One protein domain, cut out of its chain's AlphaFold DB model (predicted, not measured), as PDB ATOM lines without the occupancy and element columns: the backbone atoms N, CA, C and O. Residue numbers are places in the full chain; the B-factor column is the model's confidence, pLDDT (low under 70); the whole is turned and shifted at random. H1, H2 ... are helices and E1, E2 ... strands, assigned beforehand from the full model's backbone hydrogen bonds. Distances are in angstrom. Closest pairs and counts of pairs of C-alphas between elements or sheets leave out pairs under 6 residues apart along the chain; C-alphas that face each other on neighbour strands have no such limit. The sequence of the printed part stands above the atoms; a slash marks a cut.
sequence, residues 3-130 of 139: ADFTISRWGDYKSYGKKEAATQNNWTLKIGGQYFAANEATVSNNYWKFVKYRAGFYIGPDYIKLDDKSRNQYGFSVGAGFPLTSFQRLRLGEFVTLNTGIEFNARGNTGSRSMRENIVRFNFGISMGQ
ATOM      1  N   ALA A   3     -22.865 -59.458 -39.718       93.25
ATOM      2  CA  ALA A   3     -21.724 -58.612 -39.422       93.25
ATOM      3  C   ALA A   3     -20.608 -58.940 -40.413       93.25
ATOM      4  O   ALA A   3     -20.276 -60.108 -40.592       93.25
ATOM      5  N   ASP A   4     -20.036 -57.901 -41.008       92.62
ATOM      6  CA  ASP A   4     -18.963 -57.993 -41.987       92.62
ATOM      7  C   ASP A   4     -17.779 -57.159 -41.507       92.62
ATOM      8  O   ASP A   4     -17.927 -56.009 -41.085       92.62
ATOM      9  N   PHE A   5     -16.586 -57.728 -41.624       92.88
ATOM     10  CA  PHE A   5     -15.337 -57.033 -41.359       92.88
ATOM     11  C   PHE A   5     -14.497 -57.017 -42.632       92.88
ATOM     12  O   PHE A   5     -14.202 -58.058 -43.216       92.88
ATOM     13  N   THR A   6     -14.127 -55.826 -43.087       91.06
ATOM     14  CA  THR A   6     -13.371 -55.630 -44.324       91.06
ATOM     15  C   THR A   6     -12.067 -54.920 -44.016       91.06
ATOM     16  O   THR A   6     -12.069 -53.883 -43.363       91.06
ATOM     17  N   ILE A   7     -10.953 -55.435 -44.533       89.56
ATOM     18  CA  ILE A   7      -9.657 -54.752 -44.512       89.56
ATOM     19  C   ILE A   7      -9.307 -54.360 -45.947       89.56
ATOM     20  O   ILE A   7      -9.433 -55.161 -46.870       89.56
ATOM     21  N   SER A   8      -8.855 -53.129 -46.145       86.38
ATOM     22  CA  SER A   8      -8.415 -52.597 -47.432       86.38
ATOM     23  C   SER A   8      -7.008 -52.018 -47.308       86.38
ATOM     24  O   SER A   8      -6.761 -51.095 -46.529       86.38
ATOM     25  N   ARG A   9      -6.070 -52.566 -48.084       83.88
ATOM     26  CA  ARG A   9      -4.649 -52.193 -48.048       83.88
ATOM     27  C   ARG A   9      -4.328 -51.070 -49.038       83.88
ATOM     28  O   ARG A   9      -3.677 -51.294 -50.050       83.88
ATOM     29  N   TRP A  10      -4.796 -49.856 -48.754       79.94
ATOM     30  CA  TRP A  10      -4.508 -48.685 -49.596       79.94
ATOM     31  C   TRP A  10      -3.098 -48.114 -49.403       79.94
ATOM     32  O   TRP A  10      -2.656 -47.311 -50.213       79.94
ATOM     33  N   GLY A  11      -2.361 -48.534 -48.371       69.19
ATOM     34  CA  GLY A  11      -0.994 -48.069 -48.115       69.19
ATOM     35  C   GLY A  11       0.036 -48.495 -49.169       69.19
ATOM     36  O   GLY A  11       1.111 -47.898 -49.234       69.19
ATOM     37  N   ASP A  12      -0.287 -49.487 -50.003       72.06
ATOM     38  CA  ASP A  12       0.554 -49.945 -51.120       72.06
ATOM     39  C   ASP A  12       0.117 -49.357 -52.471       72.06
ATOM     40  O   ASP A  12       0.667 -49.710 -53.518       72.06
ATOM     41  N   TYR A  13      -0.866 -48.450 -52.462       72.88
ATOM     42  CA  TYR A  13      -1.355 -47.801 -53.669       72.88
ATOM     43  C   TYR A  13      -0.277 -46.893 -54.282       72.88
ATOM     44  O   TYR A  13       0.373 -46.095 -53.601       72.88
ATOM     45  N   LYS A  14      -0.084 -47.026 -55.597       72.38
ATOM     46  CA  LYS A  14       0.833 -46.206 -56.393       72.38
ATOM     47  C   LYS A  14       0.055 -45.582 -57.541       72.38
ATOM     48  O   LYS A  14      -0.574 -46.302 -58.312       72.38
ATOM     49  N   SER A  15       0.153 -44.266 -57.680       67.81
ATOM     50  CA  SER A  15      -0.364 -43.531 -58.833       67.81
ATOM     51  C   SER A  15       0.826 -43.075 -59.673       67.81
ATOM     52  O   SER A  15       1.779 -42.508 -59.141       67.81
ATOM     53  N   TYR A  16       0.836 -43.393 -60.971       72.56
ATOM     54  CA  TYR A  16       1.925 -43.031 -61.897       72.56
ATOM     55  C   TYR A  16       3.346 -43.365 -61.384       72.56
ATOM     56  O   TYR A  16       4.292 -42.598 -61.560       72.56
ATOM     57  N   GLY A  17       3.505 -44.507 -60.703       66.38
ATOM     58  CA  GLY A  17       4.799 -44.980 -60.193       66.38
ATOM     59  C   GLY A  17       5.300 -44.299 -58.912       66.38
ATOM     60  O   GLY A  17       6.303 -44.749 -58.357       66.38
ATOM     61  N   LYS A  18       4.597 -43.284 -58.389       61.38
ATOM     62  CA  LYS A  18       4.895 -42.651 -57.095       61.38
ATOM     63  C   LYS A  18       3.936 -43.167 -56.020       61.38
ATOM     64  O   LYS A  18       2.755 -43.403 -56.272       61.38
ATOM     65  N   LYS A  19       4.470 -43.400 -54.819       61.91
ATOM     66  CA  LYS A  19       3.671 -43.791 -53.653       61.91
ATOM     67  C   LYS A  19       2.940 -42.553 -53.141       61.91
ATOM     68  O   LYS A  19       3.589 -41.561 -52.819       61.91
ATOM     69  N   GLU A  20       1.616 -42.614 -53.073       63.28
ATOM     70  CA  GLU A  20       0.804 -41.512 -52.556       63.28
ATOM     71  C   GLU A  20       0.886 -41.497 -51.023       63.28
ATOM     72  O   GLU A  20       0.422 -42.416 -50.348       63.28
ATOM     73  N   ALA A  21       1.500 -40.456 -50.450       61.31
ATOM     74  CA  ALA A  21       1.659 -40.320 -48.996       61.31
ATOM     75  C   ALA A  21       0.316 -40.118 -48.265       61.31
ATOM     76  O   ALA A  21       0.210 -40.370 -47.065       61.31
ATOM     77  N   ALA A  22      -0.722 -39.705 -48.997       65.06
ATOM     78  CA  ALA A  22      -2.054 -39.448 -48.465       65.06
ATOM     79  C   ALA A  22      -2.918 -40.714 -48.299       65.06
ATOM     80  O   ALA A  22      -4.004 -40.616 -47.736       65.06
ATOM     81  N   THR A  23      -2.494 -41.899 -48.758       70.75
ATOM     82  CA  THR A  23      -3.292 -43.138 -48.637       70.75
ATOM     83  C   THR A  23      -2.836 -44.026 -47.480       70.75
ATOM     84  O   THR A  23      -1.643 -44.274 -47.300       70.75
ATOM     85  N   GLN A  24      -3.786 -44.542 -46.695       74.88
ATOM     86  CA  GLN A  24      -3.527 -45.420 -45.551       74.88
ATOM     87  C   GLN A  24      -4.376 -46.688 -45.572       74.88
ATOM     88  O   GLN A  24      -5.504 -46.695 -46.062       74.88
ATOM     89  N   ASN A  25      -3.851 -47.762 -44.977       81.75
ATOM     90  CA  ASN A  25      -4.628 -48.977 -44.758       81.75
ATOM     91  C   ASN A  25      -5.869 -48.663 -43.926       81.75
ATOM     92  O   ASN A  25      -5.803 -47.958 -42.920       81.75
ATOM     93  N   ASN A  26      -6.985 -49.223 -44.360       85.81
ATOM     94  CA  ASN A  26      -8.283 -48.991 -43.773       85.81
ATOM     95  C   ASN A  26      -8.903 -50.330 -43.365       85.81
ATOM     96  O   ASN A  26      -8.699 -51.349 -44.024       85.81
ATOM     97  N   TRP A  27      -9.675 -50.325 -42.290       88.81
ATOM     98  CA  TRP A  27     -10.567 -51.408 -41.929       88.81
ATOM     99  C   TRP A  27     -11.974 -50.849 -41.731       88.81
ATOM    100  O   TRP A  27     -12.171 -49.711 -41.324       88.81
ATOM    101  N   THR A  28     -12.993 -51.629 -42.042       90.75
ATOM    102  CA  THR A  28     -14.381 -51.216 -41.863       90.75
ATOM    103  C   THR A  28     -15.145 -52.372 -41.261       90.75
ATOM    104  O   THR A  28     -15.154 -53.474 -41.807       90.75
ATOM    105  N   LEU A  29     -15.790 -52.102 -40.136       91.88
ATOM    106  CA  LEU A  29     -16.724 -53.012 -39.497       91.88
ATOM    107  C   LEU A  29     -18.139 -52.565 -39.847       91.88
ATOM    108  O   LEU A  29     -18.486 -51.399 -39.653       91.88
ATOM    109  N   LYS A  30     -18.951 -53.484 -40.359       93.62
ATOM    110  CA  LYS A  30     -20.351 -53.261 -40.722       93.62
ATOM    111  C   LYS A  30     -21.211 -54.246 -39.953       93.62
ATOM    112  O   LYS A  30     -20.933 -55.440 -39.961       93.62
ATOM    113  N   ILE A  31     -22.260 -53.764 -39.309       94.44
ATOM    114  CA  ILE A  31     -23.202 -54.600 -38.564       94.44
ATOM    115  C   ILE A  31     -24.606 -54.219 -39.007       94.44
ATOM    116  O   ILE A  31     -24.940 -53.039 -39.103       94.44
ATOM    117  N   GLY A  32     -25.440 -55.215 -39.295       92.81
ATOM    118  CA  GLY A  32     -26.781 -54.980 -39.804       92.81
ATOM    119  C   GLY A  32     -27.772 -56.084 -39.477       92.81
ATOM    120  O   GLY A  32     -27.443 -57.243 -39.227       92.81
ATOM    121  N   GLY A  33     -29.040 -55.715 -39.492       92.31
ATOM    122  CA  GLY A  33     -30.162 -56.604 -39.268       92.31
ATOM    123  C   GLY A  33     -31.248 -56.363 -40.299       92.31
ATOM    124  O   GLY A  33     -31.517 -55.232 -40.697       92.31
ATOM    125  N   GLN A  34     -31.898 -57.448 -40.700       92.06
ATOM    126  CA  GLN A  34     -33.190 -57.391 -41.358       92.06
ATOM    127  C   GLN A  34     -34.211 -58.012 -40.413       92.06
ATOM    128  O   GLN A  34     -33.993 -59.113 -39.902       92.06
ATOM    129  N   TYR A  35     -35.315 -57.308 -40.215       88.50
ATOM    130  CA  TYR A  35     -36.484 -57.786 -39.504       88.50
ATOM    131  C   TYR A  35     -37.645 -57.933 -40.486       88.50
ATOM    132  O   TYR A  35     -37.930 -57.040 -41.286       88.50
ATOM    133  N   PHE A  36     -38.300 -59.086 -40.439       85.31
ATOM    134  CA  PHE A  36     -39.484 -59.374 -41.233       85.31
ATOM    135  C   PHE A  36     -40.594 -59.803 -40.281       85.31
ATOM    136  O   PHE A  36     -40.438 -60.783 -39.561       85.31
ATOM    137  N   ALA A  37     -41.678 -59.029 -40.243       71.06
ATOM    138  CA  ALA A  37     -42.738 -59.183 -39.247       71.06
ATOM    139  C   ALA A  37     -43.848 -60.169 -39.665       71.06
ATOM    140  O   ALA A  37     -44.775 -60.406 -38.889       71.06
ATOM    141  N   ALA A  38     -43.786 -60.733 -40.877       65.56
ATOM    142  CA  ALA A  38     -44.785 -61.670 -41.372       65.56
ATOM    143  C   ALA A  38     -44.363 -63.116 -41.093       65.56
ATOM    144  O   ALA A  38     -43.344 -63.590 -41.590       65.56
ATOM    145  N   ASN A  39     -45.213 -63.813 -40.343       62.53
ATOM    146  CA  ASN A  39     -45.169 -65.258 -40.110       62.53
ATOM    147  C   ASN A  39     -46.310 -65.965 -40.865       62.53
ATOM    148  O   ASN A  39     -47.269 -65.313 -41.282       62.53
ATOM    149  N   GLU A  40     -46.262 -67.296 -40.971       55.81
ATOM    150  CA  GLU A  40     -47.282 -68.124 -41.650       55.81
ATOM    151  C   GLU A  40     -48.712 -67.929 -41.105       55.81
ATOM    152  O   GLU A  40     -49.680 -68.029 -41.854       55.81
ATOM    153  N   ALA A  41     -48.854 -67.554 -39.827       56.78
ATOM    154  CA  ALA A  41     -50.133 -67.250 -39.172       56.78
ATOM    155  C   ALA A  41     -50.609 -65.789 -39.353       56.78
ATOM    156  O   ALA A  41     -51.555 -65.341 -38.699       56.78
ATOM    157  N   THR A  42     -49.938 -64.994 -40.191       59.50
ATOM    158  CA  THR A  42     -50.273 -63.575 -40.359       59.50
ATOM    159  C   THR A  42     -51.487 -63.409 -41.260       59.50
ATOM    160  O   THR A  42     -51.424 -63.644 -42.464       59.50
ATOM    161  N   VAL A  43     -52.596 -62.955 -40.675       59.12
ATOM    162  CA  VAL A  43     -53.829 -62.625 -41.400       59.12
ATOM    163  C   VAL A  43     -53.553 -61.557 -42.470       59.12
ATOM    164  O   VAL A  43     -52.944 -60.525 -42.185       59.12
ATOM    165  N   SER A  44     -54.061 -61.795 -43.685       59.97
ATOM    166  CA  SER A  44     -53.913 -60.967 -44.904       59.97
ATOM    167  C   SER A  44     -54.297 -59.483 -44.731       59.97
ATOM    168  O   SER A  44     -53.909 -58.634 -45.524       59.97
ATOM    169  N   ASN A  45     -55.030 -59.133 -43.669       64.94
ATOM    170  CA  ASN A  45     -55.562 -57.786 -43.462       64.94
ATOM    171  C   ASN A  45     -54.530 -56.756 -42.950       64.94
ATOM    172  O   ASN A  45     -54.856 -55.581 -42.837       64.94
ATOM    173  N   ASN A  46     -53.299 -57.166 -42.605       68.31
ATOM    174  CA  ASN A  46     -52.320 -56.279 -41.961       68.31
ATOM    175  C   ASN A  46     -51.051 -56.078 -42.812       68.31
ATOM    176  O   ASN A  46     -50.033 -56.744 -42.616       68.31
ATOM    177  N   TYR A  47     -51.112 -55.124 -43.748       71.31
ATOM    178  CA  TYR A  47     -50.046 -54.798 -44.710       71.31
ATOM    179  C   TYR A  47     -48.674 -54.545 -44.059       71.31
ATOM    180  O   TYR A  47     -47.657 -55.075 -44.505       71.31
ATOM    181  N   TRP A  48     -48.646 -53.809 -42.944       77.38
ATOM    182  CA  TRP A  48     -47.417 -53.413 -42.241       77.38
ATOM    183  C   TRP A  48     -46.569 -54.579 -41.725       77.38
ATOM    184  O   TRP A  48     -45.363 -54.417 -41.541       77.38
ATOM    185  N   LYS A  49     -47.165 -55.762 -41.529       78.31
ATOM    186  CA  LYS A  49     -46.424 -56.965 -41.121       78.31
ATOM    187  C   LYS A  49     -45.570 -57.535 -42.253       78.31
ATOM    188  O   LYS A  49     -44.552 -58.165 -41.999       78.31
ATOM    189  N   PHE A  50     -45.940 -57.281 -43.505       78.31
ATOM    190  CA  PHE A  50     -45.209 -57.769 -44.676       78.31
ATOM    191  C   PHE A  50     -44.097 -56.821 -45.132       78.31
ATOM    192  O   PHE A  50     -43.357 -57.137 -46.066       78.31
ATOM    193  N   VAL A  51     -43.942 -55.676 -44.465       85.38
ATOM    194  CA  VAL A  51     -42.827 -54.763 -44.703       85.38
ATOM    195  C   VAL A  51     -41.553 -55.353 -44.095       85.38
ATOM    196  O   VAL A  51     -41.521 -55.770 -42.935       85.38
ATOM    197  N   LYS A  52     -40.486 -55.409 -44.896       89.06
ATOM    198  CA  LYS A  52     -39.152 -55.838 -44.449       89.06
ATOM    199  C   LYS A  52     -38.379 -54.628 -43.959       89.06
ATOM    200  O   LYS A  52     -37.980 -53.807 -44.777       89.06
ATOM    201  N   TYR A  53     -38.116 -54.534 -42.666       91.75
ATOM    202  CA  TYR A  53     -37.320 -53.451 -42.097       91.75
ATOM    203  C   TYR A  53     -35.847 -53.846 -42.065       91.75
ATOM    204  O   TYR A  53     -35.502 -54.993 -41.777       91.75
ATOM    205  N   ARG A  54     -34.964 -52.905 -42.382       92.88
ATOM    206  CA  ARG A  54     -33.511 -53.082 -42.383       92.88
ATOM    207  C   ARG A  54     -32.882 -51.931 -41.630       92.88
ATOM    208  O   ARG A  54     -33.267 -50.784 -41.829       92.88
ATOM    209  N   ALA A  55     -31.915 -52.244 -40.789       94.50
ATOM    210  CA  ALA A  55     -31.103 -51.250 -40.116       94.50
ATOM    211  C   ALA A  55     -29.670 -51.761 -40.030       94.50
ATOM    212  O   ALA A  55     -29.443 -52.961 -39.862       94.50
ATOM    213  N   GLY A  56     -28.706 -50.863 -40.142       94.62
ATOM    214  CA  GLY A  56     -27.303 -51.197 -39.999       94.62
ATOM    215  C   GLY A  56     -26.474 -49.978 -39.668       94.62
ATOM    216  O   GLY A  56     -26.889 -48.841 -39.863       94.62
ATOM    217  N   PHE A  57     -25.285 -50.216 -39.151       94.31
ATOM    218  CA  PHE A  57     -24.291 -49.184 -38.940       94.31
ATOM    219  C   PHE A  57     -22.929 -49.708 -39.350       94.31
ATOM    220  O   PHE A  57     -22.688 -50.918 -39.408       94.31
ATOM    221  N   TYR A  58     -22.028 -48.791 -39.652       93.75
ATOM    222  CA  TYR A  58     -20.654 -49.128 -39.937       93.75
ATOM    223  C   TYR A  58     -19.710 -48.082 -39.373       93.75
ATOM    224  O   TYR A  58     -20.056 -46.905 -39.259       93.75
ATOM    225  N   ILE A  59     -18.515 -48.534 -39.019       91.94
ATOM    226  CA  ILE A  59     -17.444 -47.707 -38.477       91.94
ATOM    227  C   ILE A  59     -16.108 -48.145 -39.073       91.94
ATOM    228  O   ILE A  59     -15.903 -49.322 -39.380       91.94
ATOM    229  N   GLY A  60     -15.189 -47.203 -39.218       89.06
ATOM    230  CA  GLY A  60     -13.818 -47.492 -39.616       89.06
ATOM    231  C   GLY A  60     -12.997 -46.221 -39.805       89.06
ATOM    232  O   GLY A  60     -13.564 -45.130 -39.873       89.06
ATOM    233  N   PRO A  61     -11.665 -46.310 -39.885       86.94
ATOM    234  CA  PRO A  61     -10.856 -45.221 -40.419       86.94
ATOM    235  C   PRO A  61     -11.213 -44.915 -41.884       86.94
ATOM    236  O   PRO A  61     -11.886 -45.681 -42.568       86.94
ATOM    237  N   ASP A  62     -10.824 -43.750 -42.376       82.75
ATOM    238  CA  ASP A  62     -10.886 -43.420 -43.798       82.75
ATOM    239  C   ASP A  62      -9.598 -43.880 -44.496       82.75
ATOM    240  O   ASP A  62      -8.562 -44.067 -43.855       82.75
ATOM    241  N   TYR A  63      -9.635 -44.069 -45.811       77.06
ATOM    242  CA  TYR A  63      -8.444 -44.436 -46.582       77.06
ATOM    243  C   TYR A  63      -7.542 -43.231 -46.891       77.06
ATOM    244  O   TYR A  63      -6.370 -43.427 -47.206       77.06
ATOM    245  N   ILE A  64      -8.062 -42.002 -46.779       74.12
ATOM    246  CA  ILE A  64      -7.318 -40.759 -47.021       74.12
ATOM    247  C   ILE A  64      -6.860 -40.145 -45.692       74.12
ATOM    248  O   ILE A  64      -7.664 -39.873 -44.797       74.12
ATOM    249  N   LYS A  65      -5.561 -39.867 -45.592       71.94
ATOM    250  CA  LYS A  65      -4.946 -39.006 -44.580       71.94
ATOM    251  C   LYS A  65      -4.887 -37.577 -45.111       71.94
ATOM    252  O   LYS A  65      -4.347 -37.330 -46.185       71.94
ATOM    253  N   LEU A  66      -5.418 -36.637 -44.337       66.31
ATOM    254  CA  LEU A  66      -5.244 -35.203 -44.566       66.31
ATOM    255  C   LEU A  66      -4.365 -34.666 -43.440       66.31
ATOM    256  O   LEU A  66      -4.742 -34.786 -42.274       66.31
ATOM    257  N   ASP A  67      -3.221 -34.075 -43.794       63.53
ATOM    258  CA  ASP A  67      -2.323 -33.397 -42.845       63.53
ATOM    259  C   ASP A  67      -1.815 -34.337 -41.724       63.53
ATOM    260  O   ASP A  67      -1.910 -34.039 -40.534       63.53
ATOM    261  N   ASP A  68      -1.394 -35.552 -42.113       62.91
ATOM    262  CA  ASP A  68      -0.962 -36.669 -41.244       62.91
ATOM    263  C   ASP A  68      -1.984 -37.175 -40.208       62.91
ATOM    264  O   ASP A  68      -1.714 -38.115 -39.451       62.91
ATOM    265  N   LYS A  69      -3.207 -36.640 -40.213       68.69
ATOM    266  CA  LYS A  69      -4.289 -37.082 -39.331       68.69
ATOM    267  C   LYS A  69      -5.224 -38.045 -40.055       68.69
ATOM    268  O   LYS A  69      -5.795 -37.745 -41.104       68.69
ATOM    269  N   SER A  70      -5.421 -39.212 -39.444       70.31
ATOM    270  CA  SER A  70      -6.455 -40.162 -39.855       70.31
ATOM    271  C   SER A  70      -7.839 -39.567 -39.588       70.31
ATOM    272  O   SER A  70      -8.124 -39.107 -38.477       70.31
ATOM    273  N   ARG A  71      -8.713 -39.592 -40.597       77.31
ATOM    274  CA  ARG A  71     -10.144 -39.298 -40.438       77.31
ATOM    275  C   ARG A  71     -10.871 -40.591 -40.094       77.31
ATOM    276  O   ARG A  71     -10.528 -41.644 -40.619       77.31
ATOM    277  N   ASN A  72     -11.882 -40.510 -39.236       83.81
ATOM    278  CA  ASN A  72     -12.783 -41.632 -38.996       83.81
ATOM    279  C   ASN A  72     -14.040 -41.452 -39.843       83.81
ATOM    280  O   ASN A  72     -14.536 -40.331 -40.004       83.81
ATOM    281  N   GLN A  73     -14.545 -42.562 -40.367       88.12
ATOM    282  CA  GLN A  73     -15.841 -42.658 -41.016       88.12
ATOM    283  C   GLN A  73     -16.780 -43.500 -40.157       88.12
ATOM    284  O   GLN A  73     -16.422 -44.554 -39.625       88.12
ATOM    285  N   TYR A  74     -18.003 -43.024 -40.036       90.94
ATOM    286  CA  TYR A  74     -19.087 -43.767 -39.429       90.94
ATOM    287  C   TYR A  74     -20.361 -43.469 -40.197       90.94
ATOM    288  O   TYR A  74     -20.539 -42.384 -40.758       90.94
ATOM    289  N   GLY A  75     -21.248 -44.445 -40.235       92.75
ATOM    290  CA  GLY A  75     -22.522 -44.281 -40.894       92.75
ATOM    291  C   GLY A  75     -23.574 -45.200 -40.321       92.75
ATOM    292  O   GLY A  75     -23.280 -46.238 -39.727       92.75
ATOM    293  N   PHE A  76     -24.815 -44.789 -40.504       94.38
ATOM    294  CA  PHE A  76     -25.998 -45.531 -40.123       94.38
ATOM    295  C   PHE A  76     -26.944 -45.584 -41.315       94.38
ATOM    296  O   PHE A  76     -27.134 -44.592 -42.019       94.38
ATOM    297  N   SER A  77     -27.540 -46.742 -41.552       94.81
ATOM    298  CA  SER A  77     -28.478 -46.980 -42.635       94.81
ATOM    299  C   SER A  77     -29.764 -47.588 -42.104       94.81
ATOM    300  O   SER A  77     -29.762 -48.478 -41.255       94.81
ATOM    301  N   VAL A  78     -30.882 -47.109 -42.635       94.62
ATOM    302  CA  VAL A  78     -32.216 -47.666 -42.407       94.62
ATOM    303  C   VAL A  78     -32.911 -47.854 -43.733       94.62
ATOM    304  O   VAL A  78     -32.746 -47.064 -44.656       94.62
ATOM    305  N   GLY A  79     -33.706 -48.905 -43.846       93.56
ATOM    306  CA  GLY A  79     -34.460 -49.174 -45.053       93.56
ATOM    307  C   GLY A  79     -35.696 -50.009 -44.798       93.56
ATOM    308  O   GLY A  79     -35.822 -50.695 -43.785       93.56
ATOM    309  N   ALA A  80     -36.608 -49.949 -45.753       92.25
ATOM    310  CA  ALA A  80     -37.844 -50.703 -45.761       92.25
ATOM    311  C   ALA A  80     -38.055 -51.317 -47.149       92.25
ATOM    312  O   ALA A  80     -37.785 -50.693 -48.171       92.25
ATOM    313  N   GLY A  81     -38.496 -52.569 -47.183       90.75
ATOM    314  CA  GLY A  81     -38.943 -53.260 -48.384       90.75
ATOM    315  C   GLY A  81     -40.457 -53.397 -48.354       90.75
ATOM    316  O   GLY A  81     -40.974 -54.181 -47.557       90.75
ATOM    317  N   PHE A  82     -41.146 -52.653 -49.213       87.44
ATOM    318  CA  PHE A  82     -42.596 -52.650 -49.356       87.44
ATOM    319  C   PHE A  82     -43.023 -53.624 -50.460       87.44
ATOM    320  O   PHE A  82     -42.650 -53.434 -51.620       87.44
ATOM    321  N   PRO A  83     -43.799 -54.673 -50.159       82.88
ATOM    322  CA  PRO A  83     -44.413 -55.486 -51.199       82.88
ATOM    323  C   PRO A  83     -45.529 -54.679 -51.880       82.88
ATOM    324  O   PRO A  83     -46.459 -54.223 -51.221       82.88
ATOM    325  N   LEU A  84     -45.426 -54.476 -53.195       76.56
ATOM    326  CA  LEU A  84     -46.416 -53.747 -54.005       76.56
ATOM    327  C   LEU A  84     -47.430 -54.678 -54.689       76.56
ATOM    328  O   LEU A  84     -48.420 -54.217 -55.247       76.56
ATOM    329  N   THR A  85     -47.185 -55.988 -54.678       67.62
ATOM    330  CA  THR A  85     -48.086 -56.975 -55.284       67.62
ATOM    331  C   THR A  85     -49.185 -57.416 -54.307       67.62
ATOM    332  O   THR A  85     -49.002 -57.396 -53.089       67.62
ATOM    333  N   SER A  86     -50.327 -57.851 -54.841       64.12
ATOM    334  CA  SER A  86     -51.429 -58.409 -54.047       64.12
ATOM    335  C   SER A  86     -51.038 -59.750 -53.409       64.12
ATOM    336  O   SER A  86     -50.308 -60.544 -54.008       64.12
ATOM    337  N   PHE A  87     -51.566 -60.039 -52.215       60.69
ATOM    338  CA  PHE A  87     -51.304 -61.271 -51.456       60.69
ATOM    339  C   PHE A  87     -51.543 -62.562 -52.252       60.69
ATOM    340  O   PHE A  87     -50.774 -63.516 -52.118       60.69
ATOM    341  N   GLN A  88     -52.552 -62.586 -53.132       58.66
ATOM    342  CA  GLN A  88     -52.802 -63.726 -54.023       58.66
ATOM    343  C   GLN A  88     -51.632 -63.992 -54.986       58.66
ATOM    344  O   GLN A  88     -51.325 -65.148 -55.268       58.66
ATOM    345  N   ARG A  89     -50.959 -62.942 -55.474       58.88
ATOM    346  CA  ARG A  89     -49.857 -63.057 -56.444       58.88
ATOM    347  C   ARG A  89     -48.524 -63.406 -55.779       58.88
ATOM    348  O   ARG A  89     -47.765 -64.184 -56.345       58.88
ATOM    349  N   LEU A  90     -48.310 -62.964 -54.532       59.78
ATOM    350  CA  LEU A  90     -47.197 -63.432 -53.683       59.78
ATOM    351  C   LEU A  90     -47.210 -64.956 -53.512       59.78
ATOM    352  O   LEU A  90     -46.159 -65.585 -53.602       59.78
ATOM    353  N   ARG A  91     -48.393 -65.558 -53.309       56.34
ATOM    354  CA  ARG A  91     -48.553 -67.023 -53.220       56.34
ATOM    355  C   ARG A  91     -48.265 -67.751 -54.535       56.34
ATOM    356  O   ARG A  91     -47.857 -68.905 -54.496       56.34
ATOM    357  N   LEU A  92     -48.466 -67.090 -55.673       59.75
ATOM    358  CA  LEU A  92     -48.194 -67.626 -57.012       59.75
ATOM    359  C   LEU A  92     -46.729 -67.433 -57.449       59.75
ATOM    360  O   LEU A  92     -46.366 -67.828 -58.553       59.75
ATOM    361  N   GLY A  93     -45.879 -66.846 -56.598       61.78
ATOM    362  CA  GLY A  93     -44.463 -66.615 -56.893       61.78
ATOM    363  C   GLY A  93     -44.190 -65.381 -57.759       61.78
ATOM    364  O   GLY A  93     -43.052 -65.184 -58.181       61.78
ATOM    365  N   GLU A  94     -45.200 -64.545 -58.017       70.12
ATOM    366  CA  GLU A  94     -45.037 -63.235 -58.650       70.12
ATOM    367  C   GLU A  94     -44.903 -62.161 -57.569       70.12
ATOM    368  O   GLU A  94     -45.842 -61.889 -56.812       70.12
ATOM    369  N   PHE A  95     -43.739 -61.518 -57.487       75.69
ATOM    370  CA  PHE A  95     -43.492 -60.494 -56.478       75.69
ATOM    371  C   PHE A  95     -42.918 -59.223 -57.081       75.69
ATOM    372  O   PHE A  95     -41.956 -59.241 -57.838       75.69
ATOM    373  N   VAL A  96     -43.498 -58.093 -56.687       82.25
ATOM    374  CA  VAL A  96     -42.926 -56.765 -56.896       82.25
ATOM    375  C   VAL A  96     -42.694 -56.185 -55.516       82.25
ATOM    376  O   VAL A  96     -43.624 -56.071 -54.714       82.25
ATOM    377  N   THR A  97     -41.443 -55.858 -55.222       85.88
ATOM    378  CA  THR A  97     -41.039 -55.249 -53.956       85.88
ATOM    379  C   THR A  97     -40.308 -53.947 -54.232       85.88
ATOM    380  O   THR A  97     -39.394 -53.901 -55.051       85.88
ATOM    381  N   LEU A  98     -40.725 -52.889 -53.552       89.62
ATOM    382  CA  LEU A  98     -40.062 -51.597 -53.549       89.62
ATOM    383  C   LEU A  98     -39.149 -51.528 -52.327       89.62
ATOM    384  O   LEU A  98     -39.616 -51.502 -51.194       89.62
ATOM    385  N   ASN A  99     -37.846 -51.508 -52.553       92.50
ATOM    386  CA  ASN A  99     -36.843 -51.298 -51.525       92.50
ATOM    387  C   ASN A  99     -36.497 -49.812 -51.466       92.50
ATOM    388  O   ASN A  99     -36.040 -49.227 -52.445       92.50
ATOM    389  N   THR A 100     -36.686 -49.213 -50.301       94.00
ATOM    390  CA  THR A 100     -36.292 -47.838 -50.010       94.00
ATOM    391  C   THR A 100     -35.280 -47.835 -48.878       94.00
ATOM    392  O   THR A 100     -35.391 -48.633 -47.945       94.00
ATOM    393  N   GLY A 101     -34.310 -46.931 -48.917       94.69
ATOM    394  CA  GLY A 101     -33.306 -46.808 -47.869       94.69
ATOM    395  C   GLY A 101     -32.787 -45.389 -47.729       94.69
ATOM    396  O   GLY A 101     -32.690 -44.658 -48.709       94.69
ATOM    397  N   ILE A 102     -32.434 -45.020 -46.507       95.62
ATOM    398  CA  ILE A 102     -31.774 -43.768 -46.166       95.62
ATOM    399  C   ILE A 102     -30.494 -44.125 -45.421       95.62
ATOM    400  O   ILE A 102     -30.491 -44.965 -44.521       95.62
ATOM    401  N   GLU A 103     -29.399 -43.501 -45.817       94.50
ATOM    402  CA  GLU A 103     -28.080 -43.717 -45.244       94.50
ATOM    403  C   GLU A 103     -27.492 -42.364 -44.836       94.50
ATOM    404  O   GLU A 103     -27.423 -41.435 -45.640       94.50
ATOM    405  N   PHE A 104     -27.090 -42.261 -43.574       93.88
ATOM    406  CA  PHE A 104     -26.438 -41.099 -42.990       93.88
ATOM    407  C   PHE A 104     -24.985 -41.443 -42.727       93.88
ATOM    408  O   PHE A 104     -24.686 -42.323 -41.924       93.88
ATOM    409  N   ASN A 105     -24.090 -40.720 -43.379       90.62
ATOM    410  CA  ASN A 105     -22.661 -40.956 -43.335       90.62
ATOM    411  C   ASN A 105     -21.956 -39.695 -42.866       90.62
ATOM    412  O   ASN A 105     -22.257 -38.599 -43.336       90.62
ATOM    413  N   ALA A 106     -20.988 -39.844 -41.977       88.38
ATOM    414  CA  ALA A 106     -20.156 -38.748 -41.521       88.38
ATOM    415  C   ALA A 106     -18.686 -39.156 -41.572       88.38
ATOM    416  O   ALA A 106     -18.305 -40.264 -41.182       88.38
ATOM    417  N   ARG A 107     -17.858 -38.246 -42.085       86.50
ATOM    418  CA  ARG A 107     -16.412 -38.429 -42.237       86.50
ATOM    419  C   ARG A 107     -15.684 -37.181 -41.760       86.50
ATOM    420  O   ARG A 107     -15.926 -36.087 -42.272       86.50
ATOM    421  N   GLY A 108     -14.754 -37.315 -40.819       75.69
ATOM    422  CA  GLY A 108     -13.971 -36.172 -40.322       75.69
ATOM    423  C   GLY A 108     -13.538 -36.290 -38.865       75.69
ATOM    424  O   GLY A 108     -13.942 -37.211 -38.159       75.69
ATOM    425  N   ASN A 109     -12.704 -35.347 -38.424       72.69
ATOM    426  CA  ASN A 109     -12.192 -35.267 -37.056       72.69
ATOM    427  C   ASN A 109     -12.457 -33.865 -36.475       72.69
ATOM    428  O   ASN A 109     -12.210 -32.866 -37.144       72.69
ATOM    429  N   THR A 110     -12.949 -33.790 -35.235       59.00
ATOM    430  CA  THR A 110     -13.398 -32.559 -34.555       59.00
ATOM    431  C   THR A 110     -12.255 -31.581 -34.222       59.00
ATOM    432  O   THR A 110     -12.513 -30.413 -33.962       59.00
ATOM    433  N   GLY A 111     -10.992 -32.031 -34.232       55.56
ATOM    434  CA  GLY A 111      -9.841 -31.280 -33.690       55.56
ATOM    435  C   GLY A 111      -8.796 -30.796 -34.700       55.56
ATOM    436  O   GLY A 111      -7.653 -30.531 -34.331       55.56
ATOM    437  N   SER A 112      -9.116 -30.733 -35.987       51.91
ATOM    438  CA  SER A 112      -8.160 -30.302 -37.016       51.91
ATOM    439  C   SER A 112      -8.872 -29.497 -38.083       51.91
ATOM    440  O   SER A 112     -10.050 -29.723 -38.323       51.91
ATOM    441  N   ARG A 113      -8.137 -28.649 -38.808       56.78
ATOM    442  CA  ARG A 113      -8.567 -27.949 -40.038       56.78
ATOM    443  C   ARG A 113      -9.029 -28.900 -41.173       56.78
ATOM    444  O   ARG A 113      -9.257 -28.474 -42.296       56.78
ATOM    445  N   SER A 114      -9.133 -30.193 -40.858       61.34
ATOM    446  CA  SER A 114      -9.645 -31.303 -41.640       61.34
ATOM    447  C   SER A 114     -11.141 -31.123 -41.876       61.34
ATOM    448  O   SER A 114     -11.934 -30.991 -40.945       61.34
ATOM    449  N   MET A 115     -11.512 -31.101 -43.149       68.00
ATOM    450  CA  MET A 115     -12.879 -30.948 -43.622       68.00
ATOM    451  C   MET A 115     -13.789 -32.031 -43.021       68.00
ATOM    452  O   MET A 115     -13.459 -33.217 -43.051       68.00
ATOM    453  N   ARG A 116     -14.931 -31.635 -42.448       77.56
ATOM    454  CA  ARG A 116     -15.981 -32.559 -41.998       77.56
ATOM    455  C   ARG A 116     -17.039 -32.656 -43.086       77.56
ATOM    456  O   ARG A 116     -17.620 -31.648 -43.472       77.56
ATOM    457  N   GLU A 117     -17.313 -33.871 -43.528       84.75
ATOM    458  CA  GLU A 117     -18.332 -34.158 -44.530       84.75
ATOM    459  C   GLU A 117     -19.446 -34.969 -43.885       84.75
ATOM    460  O   GLU A 117     -19.195 -36.005 -43.267       84.75
ATOM    461  N   ASN A 118     -20.679 -34.496 -44.046       89.12
ATOM    462  CA  ASN A 118     -21.877 -35.255 -43.726       89.12
ATOM    463  C   ASN A 118     -22.606 -35.511 -45.045       89.12
ATOM    464  O   ASN A 118     -22.892 -34.573 -45.790       89.12
ATOM    465  N   ILE A 119     -22.884 -36.772 -45.340       91.12
ATOM    466  CA  ILE A 119     -23.505 -37.212 -46.584       91.12
ATOM    467  C   ILE A 119     -24.790 -37.942 -46.215       91.12
ATOM    468  O   ILE A 119     -24.773 -38.880 -45.421       91.12
ATOM    469  N   VAL A 120     -25.893 -37.523 -46.824       93.88
ATOM    470  CA  VAL A 120     -27.172 -38.228 -46.749       93.88
ATOM    471  C   VAL A 120     -27.446 -38.836 -48.113       93.88
ATOM    472  O   VAL A 120     -27.391 -38.139 -49.127       93.88
ATOM    473  N   ARG A 121     -27.728 -40.135 -48.149       93.62
ATOM    474  CA  ARG A 121     -28.058 -40.857 -49.375       93.62
ATOM    475  C   ARG A 121     -29.455 -41.443 -49.270       93.62
ATOM    476  O   ARG A 121     -29.775 -42.138 -48.310       93.62
ATOM    477  N   PHE A 122     -30.246 -41.201 -50.305       94.56
ATOM    478  CA  PHE A 122     -31.551 -41.814 -50.501       94.56
ATOM    479  C   PHE A 122     -31.428 -42.881 -51.584       94.56
ATOM    480  O   PHE A 122     -30.851 -42.634 -52.640       94.56
ATOM    481  N   ASN A 123     -31.952 -44.070 -51.313       92.69
ATOM    482  CA  ASN A 123     -31.896 -45.218 -52.204       92.69
ATOM    483  C   ASN A 123     -33.317 -45.698 -52.491       92.69
ATOM    484  O   ASN A 123     -34.092 -45.935 -51.563       92.69
ATOM    485  N   PHE A 124     -33.624 -45.897 -53.767       93.00
ATOM    486  CA  PHE A 124     -34.881 -46.469 -54.235       93.00
ATOM    487  C   PHE A 124     -34.554 -47.561 -55.246       93.00
ATOM    488  O   PHE A 124     -33.772 -47.343 -56.168       93.00
ATOM    489  N   GLY A 125     -35.131 -48.743 -55.069       92.31
ATOM    490  CA  GLY A 125     -34.903 -49.876 -55.952       92.31
ATOM    491  C   GLY A 125     -36.142 -50.743 -56.037       92.31
ATOM    492  O   GLY A 125     -36.740 -51.082 -55.020       92.31
ATOM    493  N   ILE A 126     -36.527 -51.122 -57.248       90.12
ATOM    494  CA  ILE A 126     -37.647 -52.031 -57.465       90.12
ATOM    495  C   ILE A 126     -37.078 -53.401 -57.820       90.12
ATOM    496  O   ILE A 126     -36.221 -53.522 -58.690       90.12
ATOM    497  N   SER A 127     -37.550 -54.435 -57.136       87.56
ATOM    498  CA  SER A 127     -37.206 -55.824 -57.423       87.56
ATOM    499  C   SER A 127     -38.470 -56.559 -57.834       87.56
ATOM    500  O   SER A 127     -39.427 -56.627 -57.057       87.56
ATOM    501  N   MET A 128     -38.465 -57.081 -59.059       84.44
ATOM    502  CA  MET A 128     -39.579 -57.807 -59.660       84.44
ATOM    503  C   MET A 128     -39.150 -59.239 -59.969       84.44
ATOM    504  O   MET A 128     -38.113 -59.453 -60.592       84.44
ATOM    505  N   GLY A 129     -39.948 -60.207 -59.538       79.12
ATOM    506  CA  GLY A 129     -39.848 -61.605 -59.929       79.12
ATOM    507  C   GLY A 129     -41.161 -62.037 -60.568       79.12
ATOM    508  O   GLY A 129     -42.219 -61.887 -59.957       79.12
ATOM    509  N   GLN A 130     -41.090 -62.559 -61.790       74.19
ATOM    510  CA  GLN A 130     -42.218 -63.186 -62.477       74.19
ATOM    511  C   GLN A 130     -41.849 -64.612 -62.866       74.19
ATOM    512  O   GLN A 130     -40.707 -64.886 -63.233       74.19
TER     513      GLN A 130
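AT A GLANCE: This is residues 3 to 130 of the 139 residues of an uncharacterized protein of Chitinophagaceae bacterium (UniProt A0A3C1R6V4). One long antiparallel sheet of six strands, twisted and curled like part of a barrel that stays open, makes nearly the whole shape. Two very short helices, H1 and H2, sit in the links at one end of the strands, and the long link from E1 to E2 loops out at the other end. The printed part has 128 residues, mostly strand, in the order E1, E2, H1, E3, E4, H2, E5, E6; the sheet's order is E1, E2, E3, E4, E5, E6. It is only just loose, close to extended, with a radius of gyration of the C-alphas of 20.7 A, and elongated, spanning 61 by 33 by 22 A.

IN THESE COORDINATES: E1, residues 3 to 8, begins at C-alpha 3 (-21.724, -58.612, -39.422). E2 is residues 26 to 36, 33.0 A long, and H1 is residues 47 to 50. E3, residues 52 to 66, spans 39.7 A and bends by 51 degrees at residue 63. E4, residues 69 to 83, spans 45.7 A, and H2 is residues 87 to 91. E5, residues 95 to 108, spans 41.5 A; E6, residues 117 to 129, spans 38.1 A and ends at C-alpha 129 (-39.848, -61.605, -59.929).

HOW THE PARTS SIT: From edge strand E1, the hairpin with E2 has N 4 and O 30 at 2.8 A. E2 and E3 have N 31 and O 57 at 2.9 A. The hairpin E3 and E4 has N 56 and O 77 at 2.8 A. E4 and E5 have N 78 and O 102 at 2.9 A. The hairpin E5 and E6, the other edge, has N 101 and O 123 at 2.8 A. E1 and E6 are apart. H1 and H2 only graze the sheet. In H2 every O i to N i+4 pair is within hydrogen-bond range; H1 is too short for one.

THE WHOLE: The C-alphas farthest apart, of Gly 17 and Val 43, are 64.0 A apart. The printed part has no cut. The link E1 to E2 is long, 17 residues. Mean pLDDT of the printed part is 79.3; 36 residues are under 70, among them 38 to 46 and 85 to 93.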